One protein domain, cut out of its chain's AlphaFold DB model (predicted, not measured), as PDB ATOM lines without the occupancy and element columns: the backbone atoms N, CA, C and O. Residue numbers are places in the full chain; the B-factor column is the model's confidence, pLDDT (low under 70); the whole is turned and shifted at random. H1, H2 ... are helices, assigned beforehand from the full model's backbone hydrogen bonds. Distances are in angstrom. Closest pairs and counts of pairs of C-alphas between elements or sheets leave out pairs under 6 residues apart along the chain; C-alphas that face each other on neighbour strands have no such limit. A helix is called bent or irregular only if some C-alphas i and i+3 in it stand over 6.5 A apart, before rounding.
ATOM      1  N   GLY A  22      28.116   0.316  50.756       58.88
ATOM      2  CA  GLY A  22      29.169  -0.390  51.515       58.88
ATOM      3  C   GLY A  22      30.576   0.225  51.415       58.88
ATOM      4  O   GLY A  22      31.452  -0.353  50.767       58.88
ATOM      5  N   ARG A  23      30.824   1.383  52.049       63.06
ATOM      6  CA  ARG A  23      32.102   2.139  51.953       63.06
ATOM      7  C   ARG A  23      33.369   1.334  52.290       63.06
ATOM      8  O   ARG A  23      34.415   1.580  51.702       63.06
ATOM      9  N   GLU A  24      33.288   0.345  53.175       61.34
ATOM     10  CA  GLU A  24      34.462  -0.434  53.611       61.34
ATOM     11  C   GLU A  24      34.954  -1.454  52.570       61.34
ATOM     12  O   GLU A  24      36.145  -1.766  52.492       61.34
ATOM     13  N   ARG A  25      34.046  -1.991  51.744       62.50
ATOM     14  CA  ARG A  25      34.375  -2.999  50.720       62.50
ATOM     15  C   ARG A  25      34.889  -2.352  49.435       62.50
ATOM     16  O   ARG A  25      35.729  -2.944  48.758       62.50
ATOM     17  N   TYR A  26      34.431  -1.137  49.129       63.12
ATOM     18  CA  TYR A  26      34.858  -0.389  47.948       63.12
ATOM     19  C   TYR A  26      36.359  -0.083  47.973       63.12
ATOM     20  O   TYR A  26      37.032  -0.283  46.968       63.12
ATOM     21  N   GLU A  27      36.908   0.305  49.128       65.88
ATOM     22  CA  GLU A  27      38.339   0.617  49.261       65.88
ATOM     23  C   GLU A  27      39.233  -0.608  49.003       65.88
ATOM     24  O   GLU A  27      40.239  -0.514  48.297       65.88
ATOM     25  N   LYS A  28      38.828  -1.799  49.469       63.94
ATOM     26  CA  LYS A  28      39.562  -3.051  49.197       63.94
ATOM     27  C   LYS A  28      39.503  -3.442  47.720       63.94
ATOM     28  O   LYS A  28      40.506  -3.870  47.151       63.94
ATOM     29  N   ILE A  29      38.345  -3.261  47.085       68.12
ATOM     30  CA  ILE A  29      38.165  -3.529  45.651       68.12
ATOM     31  C   ILE A  29      38.948  -2.512  44.815       68.12
ATOM     32  O   ILE A  29      39.558  -2.887  43.820       68.12
ATOM     33  N   LYS A  30      39.003  -1.247  45.239       66.69
ATOM     34  CA  LYS A  30      39.776  -0.183  44.589       66.69
ATOM     35  C   LYS A  30      41.278  -0.450  44.657       66.69
ATOM     36  O   LYS A  30      41.955  -0.309  43.642       66.69
ATOM     37  N   ALA A  31      41.790  -0.900  45.803       67.75
ATOM     38  CA  ALA A  31      43.184  -1.322  45.937       67.75
ATOM     39  C   ALA A  31      43.504  -2.530  45.037       67.75
ATOM     40  O   ALA A  31      44.528  -2.547  44.353       67.75
ATOM     41  N   ALA A  32      42.598  -3.512  44.972       67.31
ATOM     42  CA  ALA A  32      42.729  -4.645  44.059       67.31
ATOM     43  C   ALA A  32      42.691  -4.202  42.585       67.31
ATOM     44  O   ALA A  32      43.515  -4.645  41.792       67.31
ATOM     45  N   ALA A  33      41.798  -3.280  42.223       67.56
ATOM     46  CA  ALA A  33      41.696  -2.721  40.879       67.56
ATOM     47  C   ALA A  33      42.956  -1.937  40.481       67.56
ATOM     48  O   ALA A  33      43.414  -2.059  39.346       67.56
ATOM     49  N   HIS A  34      43.549  -1.181  41.410       68.62
ATOM     50  CA  HIS A  34      44.818  -0.486  41.190       68.62
ATOM     51  C   HIS A  34      45.948  -1.478  40.896       68.62
ATOM     52  O   HIS A  34      46.636  -1.357  39.886       68.62
ATOM     53  N   LYS A  35      46.059  -2.531  41.712       66.94
ATOM     54  CA  LYS A  35      47.069  -3.584  41.553       66.94
ATOM     55  C   LYS A  35      46.891  -4.397  40.265       66.94
ATOM     56  O   LYS A  35      47.870  -4.821  39.658       66.94
ATOM     57  N   LEU A  36      45.648  -4.604  39.827       66.00
ATOM     58  CA  LEU A  36      45.341  -5.254  38.550       66.00
ATOM     59  C   LEU A  36      45.714  -4.371  37.355       66.00
ATOM     60  O   LEU A  36      46.207  -4.887  36.358       66.00
ATOM     61  N   ARG A  37      45.523  -3.051  37.461       62.38
ATOM     62  CA  ARG A  37      45.885  -2.086  36.412       62.38
ATOM     63  C   ARG A  37      47.400  -1.967  36.209       62.38
ATOM     64  O   ARG A  37      47.834  -1.658  35.105       62.38
ATOM     65  N   GLU A  38      48.189  -2.232  37.247       64.06
ATOM     66  CA  GLU A  38      49.658  -2.220  37.202       64.06
ATOM     67  C   GLU A  38      50.270  -3.519  36.643       64.06
ATOM     68  O   GLU A  38      51.458  -3.547  36.321       64.06
ATOM     69  N   GLN A  39      49.494  -4.602  36.495       58.78
ATOM     70  CA  GLN A  39      50.009  -5.863  35.956       58.78
ATOM     71  C   GLN A  39      49.966  -5.910  34.412       58.78
ATOM     72  O   GLN A  39      48.906  -5.738  33.814       58.78
ATOM     73  N   PRO A  40      51.069  -6.287  33.731       51.84
ATOM     74  CA  PRO A  40      51.134  -6.386  32.264       51.84
ATOM     75  C   PRO A  40      50.304  -7.543  31.671       51.84
ATOM     76  O   PRO A  40      50.206  -7.677  30.450       51.84
ATOM     77  N   PHE A  41      49.704  -8.389  32.515       54.59
ATOM     78  CA  PHE A  41      48.896  -9.537  32.097       54.59
ATOM     79  C   PHE A  41      47.515  -9.138  31.550       54.59
ATOM     80  O   PHE A  41      46.917  -9.896  30.791       54.59
ATOM     81  N   VAL A  42      47.014  -7.943  31.883       58.12
ATOM     82  CA  VAL A  42      45.701  -7.463  31.419       58.12
ATOM     83  C   VAL A  42      45.773  -6.610  30.152       58.12
ATOM     84  O   VAL A  42      44.807  -6.582  29.404       58.12
ATOM     85  N   SER A  43      46.899  -5.975  29.830       55.78
ATOM     86  CA  SER A  43      46.963  -5.021  28.708       55.78
ATOM     87  C   SER A  43      46.774  -5.688  27.336       55.78
ATOM     88  O   SER A  43      45.978  -5.236  26.527       55.78
ATOM     89  N   ARG A  44      47.441  -6.822  27.084       59.12
ATOM     90  CA  ARG A  44      47.425  -7.507  25.774       59.12
ATOM     91  C   ARG A  44      46.114  -8.245  25.430       59.12
ATOM     92  O   ARG A  44      45.700  -8.198  24.267       59.12
ATOM     93  N   PRO A  45      45.446  -8.948  26.371       59.16
ATOM     94  CA  PRO A  45      44.162  -9.584  26.080       59.16
ATOM     95  C   PRO A  45      42.996  -8.587  26.035       59.16
ATOM     96  O   PRO A  45      42.015  -8.871  25.350       59.16
ATOM     97  N   LEU A  46      43.092  -7.426  26.701       62.00
ATOM     98  CA  LEU A  46      42.026  -6.415  26.697       62.00
ATOM     99  C   LEU A  46      41.855  -5.734  25.338       62.00
ATOM    100  O   LEU A  46      40.716  -5.532  24.930       62.00
ATOM    101  N   ASP A  47      42.937  -5.440  24.613       63.69
ATOM    102  CA  ASP A  47      42.838  -4.789  23.298       63.69
ATOM    103  C   ASP A  47      42.120  -5.685  22.271       63.69
ATOM    104  O   ASP A  47      41.223  -5.248  21.549       63.69
ATOM    105  N   ASN A  48      42.450  -6.980  22.260       65.38
ATOM    106  CA  ASN A  48      41.819  -7.966  21.377       65.38
ATOM    107  C   ASN A  48      40.384  -8.303  21.810       65.38
ATOM    108  O   ASN A  48      39.501  -8.492  20.971       65.38
ATOM    109  N   ALA A  49      40.136  -8.382  23.121       69.69
ATOM    110  CA  ALA A  49      38.796  -8.600  23.651       69.69
ATOM    111  C   ALA A  49      37.889  -7.388  23.395       69.69
ATOM    112  O   ALA A  49      36.735  -7.572  23.023       69.69
ATOM    113  N   GLY A  50      38.410  -6.166  23.522       70.56
ATOM    114  CA  GLY A  50      37.677  -4.923  23.293       70.56
ATOM    115  C   GLY A  50      37.169  -4.799  21.861       70.56
ATOM    116  O   GLY A  50      36.004  -4.459  21.660       70.56
ATOM    117  N   GLN A  51      37.989  -5.164  20.871       74.00
ATOM    118  CA  GLN A  51      37.560  -5.178  19.467       74.00
ATOM    119  C   GLN A  51      36.430  -6.186  19.221       74.00
ATOM    120  O   GLN A  51      35.406  -5.830  18.643       74.00
ATOM    121  N   ARG A  52      36.559  -7.414  19.742       75.06
ATOM    122  CA  ARG A  52      35.526  -8.458  19.597       75.06
ATOM    123  C   ARG A  52      34.229  -8.110  20.320       75.06
ATOM    124  O   ARG A  52      33.146  -8.396  19.819       75.06
ATOM    125  N   VAL A  53      34.329  -7.488  21.492       79.94
ATOM    126  CA  VAL A  53      33.168  -6.992  22.238       79.94
ATOM    127  C   VAL A  53      32.500  -5.854  21.470       79.94
ATOM    128  O   VAL A  53      31.283  -5.865  21.329       79.94
ATOM    129  N   SER A  54      33.270  -4.910  20.925       79.81
ATOM    130  CA  SER A  54      32.731  -3.797  20.138       79.81
ATOM    131  C   SER A  54      31.998  -4.279  18.884       79.81
ATOM    132  O   SER A  54      30.891  -3.821  18.604       79.81
ATOM    133  N   GLU A  55      32.566  -5.252  18.171       81.62
ATOM    134  CA  GLU A  55      31.941  -5.863  16.997       81.62
ATOM    135  C   GLU A  55      30.666  -6.639  17.362       81.62
ATOM    136  O   GLU A  55      29.629  -6.465  16.722       81.62
ATOM    137  N   ALA A  56      30.699  -7.432  18.436       80.69
ATOM    138  CA  ALA A  56      29.527  -8.162  18.917       80.69
ATOM    139  C   ALA A  56      28.392  -7.219  19.356       80.69
ATOM    140  O   ALA A  56      27.225  -7.473  19.053       80.69
ATOM    141  N   VAL A  57      28.727  -6.111  20.024       82.88
ATOM    142  CA  VAL A  57      27.767  -5.066  20.409       82.88
ATOM    143  C   VAL A  57      27.210  -4.362  19.173       82.88
ATOM    144  O   VAL A  57      26.005  -4.143  19.092       82.88
ATOM    145  N   ARG A  58      28.044  -4.047  18.181       83.38
ATOM    146  CA  ARG A  58      27.599  -3.380  16.950       83.38
ATOM    147  C   ARG A  58      26.689  -4.269  16.095       83.38
ATOM    148  O   ARG A  58      25.738  -3.762  15.515       83.38
ATOM    149  N   THR A  59      26.956  -5.571  16.024       83.81
ATOM    150  CA  THR A  59      26.204  -6.506  15.168       83.81
ATOM    151  C   THR A  59      24.968  -7.095  15.855       83.81
ATOM    152  O   THR A  59      23.968  -7.389  15.200       83.81
ATOM    153  N   GLY A  60      25.022  -7.298  17.173       83.00
ATOM    154  CA  GLY A  60      23.989  -8.018  17.927       83.00
ATOM    155  C   GLY A  60      23.450  -7.290  19.155       83.00
ATOM    156  O   GLY A  60      22.596  -7.849  19.841       83.00
ATOM    157  N   GLY A  61      23.925  -6.076  19.446       82.50
ATOM    158  CA  GLY A  61      23.634  -5.367  20.692       82.50
ATOM    159  C   GLY A  61      22.153  -5.095  20.916       82.50
ATOM    160  O   GLY A  61      21.669  -5.357  22.012       82.50
ATOM    161  N   GLU A  62      21.418  -4.653  19.893       83.06
ATOM    162  CA  GLU A  62      19.985  -4.333  20.010       83.06
ATOM    163  C   GLU A  62      19.166  -5.569  20.413       83.06
ATOM    164  O   GLU A  62      18.549  -5.589  21.472       83.06
ATOM    165  N   ARG A  63      19.290  -6.674  19.667       83.31
ATOM    166  CA  ARG A  63      18.544  -7.917  19.950       83.31
ATOM    167  C   ARG A  63      18.896  -8.551  21.293       83.31
ATOM    168  O   ARG A  63      18.071  -9.241  21.888       83.31
ATOM    169  N   VAL A  64      20.143  -8.401  21.739       86.19
ATOM    170  CA  VAL A  64      20.571  -8.897  23.053       86.19
ATOM    171  C   VAL A  64      20.043  -7.983  24.158       86.19
ATOM    172  O   VAL A  64      19.613  -8.489  25.190       86.19
ATOM    173  N   THR A  65      20.017  -6.668  23.928       85.56
ATOM    174  CA  THR A  65      19.463  -5.684  24.869       85.56
ATOM    175  C   THR A  65      17.972  -5.914  25.077       85.56
ATOM    176  O   THR A  65      17.549  -6.014  26.228       85.56
ATOM    177  N   ASP A  66      17.207  -6.115  24.001       89.00
ATOM    178  CA  ASP A  66      15.765  -6.378  24.074       89.00
ATOM    179  C   ASP A  66      15.464  -7.649  24.876       89.00
ATOM    180  O   ASP A  66      14.697  -7.621  25.832       89.00
ATOM    181  N   LYS A  67      16.162  -8.757  24.584       89.06
ATOM    182  CA  LYS A  67      15.984 -10.025  25.316       89.06
ATOM    183  C   LYS A  67      16.326  -9.920  26.799       89.06
ATOM    184  O   LYS A  67      15.689 -10.570  27.626       89.06
ATOM    185  N   VAL A  68      17.363  -9.157  27.139       88.19
ATOM    186  CA  VAL A  68      17.745  -8.931  28.538       88.19
ATOM    187  C   VAL A  68      16.703  -8.052  29.228       88.19
ATOM    188  O   VAL A  68      16.308  -8.369  30.348       88.19
ATOM    189  N   ALA A  69      16.228  -6.995  28.567       89.94
ATOM    190  CA  ALA A  69      15.181  -6.122  29.086       89.94
ATOM    191  C   ALA A  69      13.869  -6.885  29.318       89.94
ATOM    192  O   ALA A  69      13.294  -6.778  30.402       89.94
ATOM    193  N   ASP A  70      13.449  -7.712  28.360       90.31
ATOM    194  CA  ASP A  70      12.264  -8.563  28.472       90.31
ATOM    195  C   ASP A  70      12.403  -9.569  29.616       90.31
ATOM    196  O   ASP A  70      11.517  -9.655  30.463       90.31
ATOM    197  N   ALA A  71      13.542 -10.262  29.727       89.62
ATOM    198  CA  ALA A  71      13.782 -11.212  30.814       89.62
ATOM    199  C   ALA A  71      13.801 -10.542  32.201       89.62
ATOM    200  O   ALA A  71      13.351 -11.129  33.187       89.62
ATOM    201  N   VAL A  72      14.325  -9.315  32.302       87.06
ATOM    202  CA  VAL A  72      14.288  -8.530  33.546       87.06
ATOM    203  C   VAL A  72      12.860  -8.085  33.851       87.06
ATOM    204  O   VAL A  72      12.430  -8.203  34.997       87.06
ATOM    205  N   LYS A  73      12.111  -7.622  32.847       88.94
ATOM    206  CA  LYS A  73      10.713  -7.202  32.989       88.94
ATOM    207  C   LYS A  73       9.822  -8.370  33.414       88.94
ATOM    208  O   LYS A  73       9.040  -8.228  34.347       88.94
ATOM    209  N   GLU A  74       9.980  -9.532  32.797       90.12
ATOM    210  CA  GLU A  74       9.249 -10.750  33.145       90.12
ATOM    211  C   GLU A  74       9.574 -11.216  34.569       90.12
ATOM    212  O   GLU A  74       8.676 -11.568  35.323       90.12
ATOM    213  N   ARG A  75      10.838 -11.144  35.004       84.06
ATOM    214  CA  ARG A  75      11.196 -11.500  36.387       84.06
ATOM    215  C   ARG A  75      10.729 -10.485  37.423       84.06
ATOM    216  O   ARG A  75      10.338 -10.880  38.516       84.06
ATOM    217  N   LEU A  76      10.787  -9.196  37.095       84.06
ATOM    218  CA  LEU A  76      10.416  -8.120  38.011       84.06
ATOM    219  C   LEU A  76       8.896  -7.976  38.145       84.06
ATOM    220  O   LEU A  76       8.414  -7.656  39.227       84.06
ATOM    221  N   PHE A  77       8.147  -8.218  37.067       84.44
ATOM    222  CA  PHE A  77       6.704  -7.959  37.007       84.44
ATOM    223  C   PHE A  77       5.844  -9.208  36.758       84.44
ATOM    224  O   PHE A  77       4.622  -9.112  36.818       84.44
ATOM    225  N   GLY A  78       6.442 -10.365  36.468       70.31
ATOM    226  CA  GLY A  78       5.731 -11.592  36.088       70.31
ATOM    227  C   GLY A  78       5.577 -12.648  37.185       70.31
ATOM    228  O   GLY A  78       5.096 -13.737  36.888       70.31
TER     229      GLY A  78
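This is residues 22 to 78 of the 94 residues of the protein "Protoporphyrinogen oxidase" of Actinomyces sp. HMSC065F12 (UniProt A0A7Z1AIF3). The longest helix, H2, bends into two arms that make the base (H2a) and one side of a wide, open U; H1 makes the other side, and the space between the sides is empty. The 57 printed residues hold two named helices, H1 then H2, and no named strand: the class is all helix. The whole is extended, with a radius of gyration of the C-alphas of 17.3 A, and flat, spanning 42 by 33 by 10 A.

H2, residues 43 to 77, was assigned as one helix by its hydrogen bonds but is bent: C-alphas 59 and 62 are 8.2 A apart. H2a, residues 43 to 59, is 24.8 A long; H2b, residues 62 to 77, is 21.9 A long and ends at C-alpha 77 (6.704, -7.959, 37.007). H1, residues 23 to 37, is 21.2 A long and begins at C-alpha 23 (32.102, 2.139, 51.953).

H2a and H2b stand about perpendicular, at 83 degrees. H1 and H2a are only just apart, closest 8.3 A; H1 and H2b are apart. Every O i to N i+4 pair is within hydrogen-bond range in H2b, against 9 of 11 in H1 and 11 of 13 in H2a.

The C-alphas farthest apart, of Pro 40 and Gly 78, are 45.9 A apart. The link from H1 to H2 is tight, and the printed part has no cut. Residues 22 to 49 have pLDDT under 70.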